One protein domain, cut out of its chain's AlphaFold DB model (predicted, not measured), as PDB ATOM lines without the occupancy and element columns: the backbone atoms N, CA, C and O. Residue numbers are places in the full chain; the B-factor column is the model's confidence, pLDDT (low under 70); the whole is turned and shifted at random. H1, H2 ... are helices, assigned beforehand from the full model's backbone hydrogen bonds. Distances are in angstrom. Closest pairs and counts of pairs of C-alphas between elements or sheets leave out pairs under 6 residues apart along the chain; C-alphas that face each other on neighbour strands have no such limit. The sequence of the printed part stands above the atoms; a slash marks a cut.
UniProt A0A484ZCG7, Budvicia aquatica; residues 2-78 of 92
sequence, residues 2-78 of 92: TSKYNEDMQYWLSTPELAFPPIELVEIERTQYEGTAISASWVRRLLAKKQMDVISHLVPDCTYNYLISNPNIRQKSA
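Overview. This is residues 2 to 78 of the 92 residues of a protein of Budvicia aquatica (UniProt A0A484ZCG7). The model has a lone helix, H1, at one end and a head of four short helices, H2 to H5, at the other, joined by a long strap without named elements. Beyond H1 the chain folds back past it and runs on to the head, where H2 and H3 form a helical hairpin and H4 and H5 follow to make a loose ring with them. The printed part has 77 residues with five named helices, in the order H1 H2 H3 H4 H5, and no named strand; the class is all helix. The whole is extended, with a radius of gyration of the C-alphas of 17.9 A, and its C-alphas span 50 by 28 by 21 A.

Arrangement. The longest helix, H1, residues 2 to 14, touches no helix. It is apart from H2, residues 40 to 48. H2 and H3, residues 52 to 58, form a helical hairpin and touch, with the C-alphas of Val 43 and Ile 55 closest at 6.4 A. They run opposite ways at a shallow tilt of 10 degrees. H4, residues 61 to 69, is close to H3 but not clearly touching it; their closest C-alphas, those of Ser 56 and Tyr 64, are 5.9 A apart, and the two helices run opposite ways at a shallow tilt of 27 degrees. H5, residues 71 to 76, only just touches H2, with 3 pairs of C-alphas within 8 A; the closest are those of Leu 47 and Arg 74, 6.3 A apart, and the lines are about perpendicular at 75 degrees. H2 and H4 are apart, as are H3 and H5. Every O i to N i+4 pair is within hydrogen-bond range in H1, H2, H4 and H5; in H3 it is 1 of 3, beside 3 of 4 O i to N i+3 pairs.

Along the chain. H1 begins at C-alpha 2, at (-52.301, 13.203, 36.991), and measures 18.5 A to C-alpha 14, at (-39.527, 9.817, 49.932). H2 measures 12.5 A and H4 12.1 A from first to last C-alpha. H3 measures 9.9 A. H5 measures 9.2 A and ends at C-alpha 76, at (-56.001, -6.566, 18.009).

Size, cuts and confidence. The outline is elongated, and the two C-alphas farthest apart, those of Glu 17 and Lys 50, are 49.9 A from each other. The link from H1 to H2, residues 15 to 39, is long; within it residues 32 to 33 pair with residues 36 to 37, antiparallel. The links H2 to H3, H3 to H4 and H4 to H5 are tight. The printed part has no cut. Its mean pLDDT is 88.7, and residue 71 and residues 74 to 78 are under 70.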
ATOM      1  N   THR A   2     -53.544  13.936  36.649       75.69
ATOM      2  CA  THR A   2     -52.301  13.203  36.991       75.69
ATOM      3  C   THR A   2     -51.316  13.935  37.916       75.69
ATOM      4  O   THR A   2     -50.577  13.260  38.617       75.69
ATOM      5  N   SER A   3     -51.308  15.276  37.960       83.06
ATOM      6  CA  SER A   3     -50.340  16.043  38.783       83.06
ATOM      7  C   SER A   3     -50.439  15.698  40.267       83.06
ATOM      8  O   SER A   3     -49.453  15.311  40.877       83.06
ATOM      9  N   LYS A   4     -51.661  15.727  40.817       89.69
ATOM     10  CA  LYS A   4     -51.895  15.476  42.240       89.69
ATOM     11  C   LYS A   4     -51.457  14.075  42.668       89.69
ATOM     12  O   LYS A   4     -50.818  13.919  43.696       89.69
ATOM     13  N   TYR A   5     -51.741  13.070  41.837       89.50
ATOM     14  CA  TYR A   5     -51.281  11.706  42.084       89.50
ATOM     15  C   TYR A   5     -49.749  11.615  42.111       89.50
ATOM     16  O   TYR A   5     -49.196  10.967  42.994       89.50
ATOM     17  N   ASN A   6     -49.059  12.278  41.180       89.50
ATOM     18  CA  ASN A   6     -47.595  12.278  41.142       89.50
ATOM     19  C   ASN A   6     -46.991  12.984  42.367       89.50
ATOM     20  O   ASN A   6     -46.036  12.471  42.946       89.50
ATOM     21  N   GLU A   7     -47.573  14.110  42.786       90.38
ATOM     22  CA  GLU A   7     -47.179  14.834  44.003       90.38
ATOM     23  C   GLU A   7     -47.350  13.960  45.254       90.38
ATOM     24  O   GLU A   7     -46.436  13.846  46.073       90.38
ATOM     25  N   ASP A   8     -48.497  13.286  45.377       92.12
ATOM     26  CA  ASP A   8     -48.768  12.386  46.498       92.12
ATOM     27  C   ASP A   8     -47.795  11.195  46.486       92.12
ATOM     28  O   ASP A   8     -47.251  10.820  47.525       92.12
ATOM     29  N   MET A   9     -47.506  10.628  45.310       92.00
ATOM     30  CA  MET A   9     -46.519   9.557  45.160       92.00
ATOM     31  C   MET A   9     -45.114  10.001  45.564       92.00
ATOM     32  O   MET A   9     -44.418   9.248  46.242       92.00
ATOM     33  N   GLN A  10     -44.694  11.209  45.189       90.75
ATOM     34  CA  GLN A  10     -43.398  11.745  45.597       90.75
ATOM     35  C   GLN A  10     -43.285  11.831  47.122       90.75
ATOM     36  O   GLN A  10     -42.260  11.429  47.678       90.75
ATOM     37  N   TYR A  11     -44.338  12.293  47.799       91.75
ATOM     38  CA  TYR A  11     -44.381  12.323  49.260       91.75
ATOM     39  C   TYR A  11     -44.231  10.918  49.856       91.75
ATOM     40  O   TYR A  11     -43.321  10.672  50.649       91.75
ATOM     41  N   TRP A  12     -45.081   9.975  49.439       92.69
ATOM     42  CA  TRP A  12     -45.098   8.635  50.027       92.69
ATOM     43  C   TRP A  12     -43.827   7.834  49.743       92.69
ATOM     44  O   TRP A  12     -43.410   7.049  50.587       92.69
ATOM     45  N   LEU A  13     -43.190   8.031  48.587       92.12
ATOM     46  CA  LEU A  13     -41.954   7.324  48.244       92.12
ATOM     47  C   LEU A  13     -40.724   7.878  48.974       92.12
ATOM     48  O   LEU A  13     -39.790   7.119  49.211       92.12
ATOM     49  N   SER A  14     -40.707   9.164  49.336       91.75
ATOM     50  CA  SER A  14     -39.527   9.817  49.932       91.75
ATOM     51  C   SER A  14     -39.614  10.033  51.445       91.75
ATOM     52  O   SER A  14     -38.595  10.320  52.076       91.75
ATOM     53  N   THR A  15     -40.799   9.893  52.048       89.38
ATOM     54  CA  THR A  15     -40.978  10.170  53.477       89.38
ATOM     55  C   THR A  15     -40.293   9.117  54.366       89.38
ATOM     56  O   THR A  15     -40.492   7.916  54.174       89.38
ATOM     57  N   PRO A  16     -39.519   9.533  55.386       86.31
ATOM     58  CA  PRO A  16     -38.920   8.623  56.364       86.31
ATOM     59  C   PRO A  16     -39.923   8.130  57.420       86.31
ATOM     60  O   PRO A  16     -39.556   7.355  58.297       86.31
ATOM     61  N   GLU A  17     -41.173   8.604  57.379       89.06
ATOM     62  CA  GLU A  17     -42.228   8.244  58.334       89.06
ATOM     63  C   GLU A  17     -42.748   6.812  58.144       89.06
ATOM     64  O   GLU A  17     -43.367   6.243  59.045       89.06
ATOM     65  N   LEU A  18     -42.510   6.217  56.973       88.81
ATOM     66  CA  LEU A  18     -42.896   4.843  56.691       88.81
ATOM     67  C   LEU A  18     -41.903   3.854  57.307       88.81
ATOM     68  O   LEU A  18     -40.711   4.111  57.433       88.81
ATOM     69  N   ALA A  19     -42.391   2.652  57.621       92.06
ATOM     70  CA  ALA A  19     -41.571   1.561  58.154       92.06
ATOM     71  C   ALA A  19     -40.537   1.000  57.150       92.06
ATOM     72  O   ALA A  19     -39.806   0.065  57.475       92.06
ATOM     73  N   PHE A  20     -40.495   1.538  55.929       89.31
ATOM     74  CA  PHE A  20     -39.642   1.086  54.838       89.31
ATOM     75  C   PHE A  20     -38.650   2.188  54.450       89.31
ATOM     76  O   PHE A  20     -38.962   3.367  54.613       89.31
ATOM     77  N   PRO A  21     -37.465   1.830  53.921       91.81
ATOM     78  CA  PRO A  21     -36.483   2.818  53.491       91.81
ATOM     79  C   PRO A  21     -37.045   3.768  52.416       91.81
ATOM     80  O   PRO A  21     -37.719   3.289  51.499       91.81
ATOM     81  N   PRO A  22     -36.726   5.075  52.480       92.81
ATOM     82  CA  PRO A  22     -37.071   6.028  51.429       92.81
ATOM     83  C   PRO A  22     -36.518   5.622  50.059       92.81
ATOM     84  O   PRO A  22     -35.397   5.115  49.950       92.81
ATOM     85  N   ILE A  23     -37.294   5.888  49.011       93.19
ATOM     86  CA  ILE A  23     -36.939   5.660  47.611       93.19
ATOM     87  C   ILE A  23     -36.559   7.000  46.976       93.19
ATOM     88  O   ILE A  23     -37.308   7.976  47.043       93.19
ATOM     89  N   GLU A  24     -35.397   7.037  46.325       90.75
ATOM     90  CA  GLU A  24     -34.976   8.187  45.527       90.75
ATOM     91  C   GLU A  24     -35.848   8.301  44.268       90.75
ATOM     92  O   GLU A  24     -35.905   7.383  43.446       90.75
ATOM     93  N   LEU A  25     -36.533   9.435  44.117       89.75
ATOM     94  CA  LEU A  25     -37.345   9.741  42.944       89.75
ATOM     95  C   LEU A  25     -36.568  10.653  41.990       89.75
ATOM     96  O   LEU A  25     -36.179  11.757  42.364       89.75
ATOM     97  N   VAL A  26     -36.417  10.215  40.739       90.31
ATOM     98  CA  VAL A  26     -35.840  11.015  39.650       90.31
ATOM     99  C   VAL A  26     -36.903  11.213  38.572       90.31
ATOM    100  O   VAL A  26     -37.270  10.266  37.875       90.31
ATOM    101  N   GLU A  27     -37.412  12.438  38.441       89.25
ATOM    102  CA  GLU A  27     -38.349  12.808  37.375       89.25
ATOM    103  C   GLU A  27     -37.587  13.286  36.133       89.25
ATOM    104  O   GLU A  27     -36.602  14.018  36.229       89.25
ATOM    105  N   ILE A  28     -38.042  12.852  34.955       92.25
ATOM    106  CA  ILE A  28     -37.459  13.225  33.664       92.25
ATOM    107  C   ILE A  28     -38.528  13.791  32.737       92.25
ATOM    108  O   ILE A  28     -39.689  13.379  32.765       92.25
ATOM    109  N   GLU A  29     -38.102  14.701  31.867       91.75
ATOM    110  CA  GLU A  29     -38.975  15.309  30.871       91.75
ATOM    111  C   GLU A  29     -39.575  14.268  29.922       91.75
ATOM    112  O   GLU A  29     -38.909  13.341  29.444       91.75
ATOM    113  N   ARG A  30     -40.862  14.440  29.613       92.81
ATOM    114  CA  ARG A  30     -41.560  13.555  28.677       92.81
ATOM    115  C   ARG A  30     -41.044  13.782  27.264       92.81
ATOM    116  O   ARG A  30     -41.030  14.909  26.778       92.81
ATOM    117  N   THR A  31     -40.753  12.698  26.550       93.56
ATOM    118  CA  THR A  31     -40.480  12.761  25.111       93.56
ATOM    119  C   THR A  31     -41.686  13.319  24.357       93.56
ATOM    120  O   THR A  31     -42.833  12.900  24.567       93.56
ATOM    121  N   GLN A  32     -41.416  14.253  23.450       94.69
ATOM    122  CA  GLN A  32     -42.420  14.898  22.615       94.69
ATOM    123  C   GLN A  32     -42.085  14.703  21.142       94.69
ATOM    124  O   GLN A  32     -40.918  14.625  20.761       94.69
ATOM    125  N   TYR A  33     -43.125  14.664  20.323       94.00
ATOM    126  CA  TYR A  33     -43.033  14.705  18.873       94.00
ATOM    127  C   TYR A  33     -43.962  15.814  18.378       94.00
ATOM    128  O   TYR A  33     -45.123  15.861  18.786       94.00
ATOM    129  N   GLU A  34     -43.439  16.743  17.572       91.94
ATOM    130  CA  GLU A  34     -44.182  17.918  17.071       91.94
ATOM    131  C   GLU A  34     -44.925  18.697  18.182       91.94
ATOM    132  O   GLU A  34     -46.087  19.072  18.051       91.94
ATOM    133  N   GLY A  35     -44.264  18.902  19.328       91.56
ATOM    134  CA  GLY A  35     -44.830  19.629  20.476       91.56
ATOM    135  C   GLY A  35     -45.922  18.873  21.244       91.56
ATOM    136  O   GLY A  35     -46.522  19.424  22.164       91.56
ATOM    137  N   THR A  36     -46.183  17.611  20.894       92.31
ATOM    138  CA  THR A  36     -47.152  16.754  21.582       92.31
ATOM    139  C   THR A  36     -46.433  15.630  22.320       92.31
ATOM    140  O   THR A  36     -45.626  14.900  21.745       92.31
ATOM    141  N   ALA A  37     -46.741  15.446  23.604       93.31
ATOM    142  CA  ALA A  37     -46.168  14.357  24.383       93.31
ATOM    143  C   ALA A  37     -46.576  12.988  23.820       93.31
ATOM    144  O   ALA A  37     -47.762  12.686  23.643       93.31
ATOM    145  N   ILE A  38     -45.588  12.119  23.606       94.12
ATOM    146  CA  ILE A  38     -45.831  10.776  23.083       94.12
ATOM    147  C   ILE A  38     -46.562   9.954  24.153       94.12
ATOM    148  O   ILE A  38     -46.208   9.979  25.334       94.12
ATOM    149  N   SER A  39     -47.614   9.228  23.765       92.69
ATOM    150  CA  SER A  39     -48.370   8.358  24.672       92.69
ATOM    151  C   SER A  39     -48.688   7.010  24.033       92.69
ATOM    152  O   SER A  39     -48.938   6.907  22.832       92.69
ATOM    153  N   ALA A  40     -48.749   5.961  24.855       91.25
ATOM    154  CA  ALA A  40     -49.070   4.617  24.380       91.25
ATOM    155  C   ALA A  40     -50.474   4.538  23.750       91.25
ATOM    156  O   ALA A  40     -50.681   3.826  22.768       91.25
ATOM    157  N   SER A  41     -51.442   5.298  24.277       91.75
ATOM    158  CA  SER A  41     -52.790   5.390  23.704       91.75
ATOM    159  C   SER A  41     -52.776   6.003  22.304       91.75
ATOM    160  O   SER A  41     -53.493   5.528  21.422       91.75
ATOM    161  N   TRP A  42     -51.928   7.010  22.069       94.31
ATOM    162  CA  TRP A  42     -51.767   7.601  20.743       94.31
ATOM    163  C   TRP A  42     -51.193   6.593  19.743       94.31
ATOM    164  O   TRP A  42     -51.786   6.401  18.680       94.31
ATOM    165  N   VAL A  43     -50.133   5.866  20.115       93.94
ATOM    166  CA  VAL A  43     -49.538   4.814  19.269       93.94
ATOM    167  C   VAL A  43     -50.557   3.716  18.943       93.94
ATOM    168  O   VAL A  43     -50.714   3.350  17.779       93.94
ATOM    169  N   ARG A  44     -51.327   3.229  19.929       91.75
ATOM    170  CA  ARG A  44     -52.387   2.225  19.696       91.75
ATOM    171  C   ARG A  44     -53.472   2.716  18.735       91.75
ATOM    172  O   ARG A  44     -53.928   1.948  17.890       91.75
ATOM    173  N   ARG A  45     -53.864   3.991  18.828       92.44
ATOM    174  CA  ARG A  45     -54.833   4.603  17.905       92.44
ATOM    175  C   ARG A  45     -54.290   4.671  16.476       92.44
ATOM    176  O   ARG A  45     -55.035   4.400  15.539       92.44
ATOM    177  N   LEU A  46     -53.012   5.005  16.299       92.56
ATOM    178  CA  LEU A  46     -52.365   5.000  14.981       92.56
ATOM    179  C   LEU A  46     -52.238   3.582  14.413       92.56
ATOM    180  O   LEU A  46     -52.469   3.383  13.221       92.56
ATOM    181  N   LEU A  47     -51.956   2.588  15.267       91.62
ATOM    182  CA  LEU A  47     -51.923   1.174  14.877       91.62
ATOM    183  C   LEU A  47     -53.283   0.714  14.343       91.62
ATOM    184  O   LEU A  47     -53.342   0.092  13.283       91.62
ATOM    185  N   ALA A  48     -54.377   1.082  15.018       89.00
ATOM    186  CA  ALA A  48     -55.738   0.808  14.551       89.00
ATOM    187  C   ALA A  48     -56.024   1.447  13.179       89.00
ATOM    188  O   ALA A  48     -56.668   0.836  12.326       89.00
ATOM    189  N   LYS A  49     -55.484   2.649  12.940       90.94
ATOM    190  CA  LYS A  49     -55.581   3.376  11.664       90.94
ATOM    191  C   LYS A  49     -54.570   2.923  10.601       90.94
ATOM    192  O   LYS A  49     -54.603   3.447   9.493       90.94
ATOM    193  N   LYS A  50     -53.686   1.964  10.911       89.94
ATOM    194  CA  LYS A  50     -52.598   1.477  10.038       89.94
ATOM    195  C   LYS A  50     -51.616   2.570   9.569       89.94
ATOM    196  O   LYS A  50     -50.954   2.392   8.549       89.94
ATOM    197  N   GLN A  51     -51.482   3.663  10.322       92.44
ATOM    198  CA  GLN A  51     -50.586   4.791  10.017       92.44
ATOM    199  C   GLN A  51     -49.159   4.507  10.511       92.44
ATOM    200  O   GLN A  51     -48.716   5.035  11.531       92.44
ATOM    201  N   MET A  52     -48.468   3.581   9.840       91.25
ATOM    202  CA  MET A  52     -47.134   3.115  10.252       91.25
ATOM    203  C   MET A  52     -46.037   4.164  10.053       91.25
ATOM    204  O   MET A  52     -45.102   4.217  10.844       91.25
ATOM    205  N   ASP A  53     -46.182   5.001   9.034       92.81
ATOM    206  CA  ASP A  53     -45.323   6.146   8.728       92.81
ATOM    207  C   ASP A  53     -45.232   7.133   9.899       92.81
ATOM    208  O   ASP A  53     -44.155   7.610  10.241       92.81
ATOM    209  N   VAL A  54     -46.348   7.399  10.575       93.19
ATOM    210  CA  VAL A  54     -46.344   8.261  11.763       93.19
ATOM    211  C   VAL A  54     -45.734   7.518  12.951       93.19
ATOM    212  O   VAL A  54     -44.940   8.081  13.698       93.19
ATOM    213  N   ILE A  55     -46.058   6.231  13.119       94.19
ATOM    214  CA  ILE A  55     -45.574   5.428  14.253       94.19
ATOM    215  C   ILE A  55     -44.048   5.335  14.278       94.19
ATOM    216  O   ILE A  55     -43.490   5.378  15.372       94.19
ATOM    217  N   SER A  56     -43.371   5.251  13.127       94.94
ATOM    218  CA  SER A  56     -41.900   5.177  13.083       94.94
ATOM    219  C   SER A  56     -41.212   6.385  13.721       94.94
ATOM    220  O   SER A  56     -40.088   6.262  14.182       94.94
ATOM    221  N   HIS A  57     -41.887   7.535  13.786       94.56
ATOM    222  CA  HIS A  57     -41.359   8.735  14.432       94.56
ATOM    223  C   HIS A  57     -41.669   8.799  15.936       94.56
ATOM    224  O   HIS A  57     -41.063   9.582  16.664       94.56
ATOM    225  N   LEU A  58     -42.619   7.989  16.415       95.00
ATOM    226  CA  LEU A  58     -43.086   8.006  17.804       95.00
ATOM    227  C   LEU A  58     -42.453   6.927  18.679       95.00
ATOM    228  O   LEU A  58     -42.546   7.003  19.904       95.00
ATOM    229  N   VAL A  59     -41.877   5.888  18.075       94.62
ATOM    230  CA  VAL A  59     -41.309   4.751  18.804       94.62
ATOM    231  C   VAL A  59     -39.887   4.471  18.332       94.62
ATOM    232  O   VAL A  59     -39.584   4.706  17.167       94.62
ATOM    233  N   PRO A  60     -39.016   3.918  19.192       95.00
ATOM    234  CA  PRO A  60     -37.690   3.482  18.767       95.00
ATOM    235  C   PRO A  60     -37.753   2.411  17.670       95.00
ATOM    236  O   PRO A  60     -38.685   1.600  17.644       95.00
ATOM    237  N   ASP A  61     -36.706   2.319  16.848       95.19
ATOM    238  CA  ASP A  61     -36.620   1.372  15.725       95.19
ATOM    239  C   ASP A  61     -36.887  -0.077  16.135       95.19
ATOM    240  O   ASP A  61     -37.591  -0.812  15.444       95.19
ATOM    241  N   CYS A  62     -36.378  -0.504  17.295       95.75
ATOM    242  CA  CYS A  62     -36.612  -1.856  17.803       95.75
ATOM    243  C   CYS A  62     -38.104  -2.135  18.043       95.75
ATOM    244  O   CYS A  62     -38.593  -3.223  17.737       95.75
ATOM    245  N   THR A  63     -38.842  -1.134  18.529       94.50
ATOM    246  CA  THR A  63     -40.285  -1.229  18.751       94.50
ATOM    247  C   THR A  63     -41.022  -1.194  17.420       94.50
ATOM    248  O   THR A  63     -41.921  -2.003  17.207       94.50
ATOM    249  N   TYR A  64     -40.623  -0.322  16.494       94.81
ATOM    250  CA  TYR A  64     -41.209  -0.281  15.155       94.81
ATOM    251  C   TYR A  64     -41.057  -1.625  14.424       94.81
ATOM    252  O   TYR A  64     -42.043  -2.181  13.935       94.81
ATOM    253  N   ASN A  65     -39.849  -2.193  14.444       94.50
ATOM    254  CA  ASN A  65     -39.531  -3.491  13.851       94.50
ATOM    255  C   ASN A  65     -40.378  -4.620  14.455       94.50
ATOM    256  O   ASN A  65     -40.915  -5.458  13.731       94.50
ATOM    257  N   TYR A  66     -40.574  -4.599  15.772       93.44
ATOM    258  CA  TYR A  66     -41.456  -5.543  16.454       93.44
ATOM    259  C   TYR A  66     -42.925  -5.412  16.011       93.44
ATOM    260  O   TYR A  66     -43.622  -6.411  15.822       93.44
ATOM    261  N   LEU A  67     -43.413  -4.184  15.808       91.75
ATOM    262  CA  LEU A  67     -44.791  -3.932  15.374       91.75
ATOM    263  C   LEU A  67     -45.054  -4.402  13.934       91.75
ATOM    264  O   LEU A  67     -46.162  -4.861  13.641       91.75
ATOM    265  N   ILE A  68     -44.065  -4.307  13.039       90.88
ATOM    266  CA  ILE A  68     -44.201  -4.782  11.651       90.88
ATOM    267  C   ILE A  68     -44.041  -6.302  11.527       90.88
ATOM    268  O   ILE A  68     -44.712  -6.900  10.685       90.88
ATOM    269  N   SER A  69     -43.210  -6.935  12.365       90.62
ATOM    270  CA  SER A  69     -42.972  -8.384  12.315       90.62
ATOM    271  C   SER A  69     -44.111  -9.206  12.921       90.62
ATOM    272  O   SER A  69     -44.235 -10.390  12.616       90.62
ATOM    273  N   ASN A  70     -44.955  -8.594  13.763       87.06
ATOM    274  CA  ASN A  70     -46.011  -9.283  14.507       87.06
ATOM    275  C   ASN A  70     -47.424  -8.909  14.011       87.06
ATOM    276  O   ASN A  70     -48.081  -8.030  14.583       87.06
ATOM    277  N   PRO A  71     -47.968  -9.610  12.997       68.94
ATOM    278  CA  PRO A  71     -49.266  -9.286  12.394       68.94
ATOM    279  C   PRO A  71     -50.453  -9.369  13.372       68.94
ATOM    280  O   PRO A  71     -51.412  -8.610  13.231       68.94
ATOM    281  N   ASN A  72     -50.361 -10.202  14.414       74.06
ATOM    282  CA  ASN A  72     -51.393 -10.332  15.452       74.06
ATOM    283  C   ASN A  72     -51.627  -9.026  16.240       74.06
ATOM    284  O   ASN A  72     -52.739  -8.764  16.702       74.06
ATOM    285  N   ILE A  73     -50.607  -8.168  16.362       73.56
ATOM    286  CA  ILE A  73     -50.722  -6.869  17.046       73.56
ATOM    287  C   ILE A  73     -51.543  -5.885  16.205       73.56
ATOM    288  O   ILE A  73     -52.338  -5.119  16.751       73.56
ATOM    289  N   ARG A  74     -51.415  -5.959  14.874       63.06
ATOM    290  CA  ARG A  74     -52.130  -5.093  13.922       63.06
ATOM    291  C   ARG A  74     -53.635  -5.380  13.898       63.06
ATOM    292  O   ARG A  74     -54.424  -4.482  13.623       63.06
ATOM    293  N   GLN A  75     -54.035  -6.622  14.186       58.09
ATOM    294  CA  GLN A  75     -55.443  -7.039  14.207       58.09
ATOM    295  C   GLN A  75     -56.137  -6.708  15.535       58.09
ATOM    296  O   GLN A  75     -57.285  -6.270  15.526       58.09
ATOM    297  N   LYS A  76     -55.436  -6.830  16.672       58.28
ATOM    298  CA  LYS A  76     -56.001  -6.566  18.009       58.28
ATOM    299  C   LYS A  76     -56.326  -5.085  18.260       58.28
ATOM    300  O   LYS A  76     -57.228  -4.779  19.034       58.28
ATOM    301  N   SER A  77     -55.624  -4.152  17.611       56.56
ATOM    302  CA  SER A  77     -55.913  -2.714  17.727       56.56
ATOM    303  C   SER A  77     -57.161  -2.271  16.959       56.56
ATOM    304  O   SER A  77     -57.746  -1.255  17.314       56.56
ATOM    305  N   ALA A  78     -57.589  -3.016  15.933       52.69
ATOM    306  CA  ALA A  78     -58.791  -2.701  15.156       52.69
ATOM    307  C   ALA A  78     -60.099  -3.051  15.893       52.69
ATOM    308  O   ALA A  78     -61.156  -2.551  15.527       52.69
TER     309      ALA A  78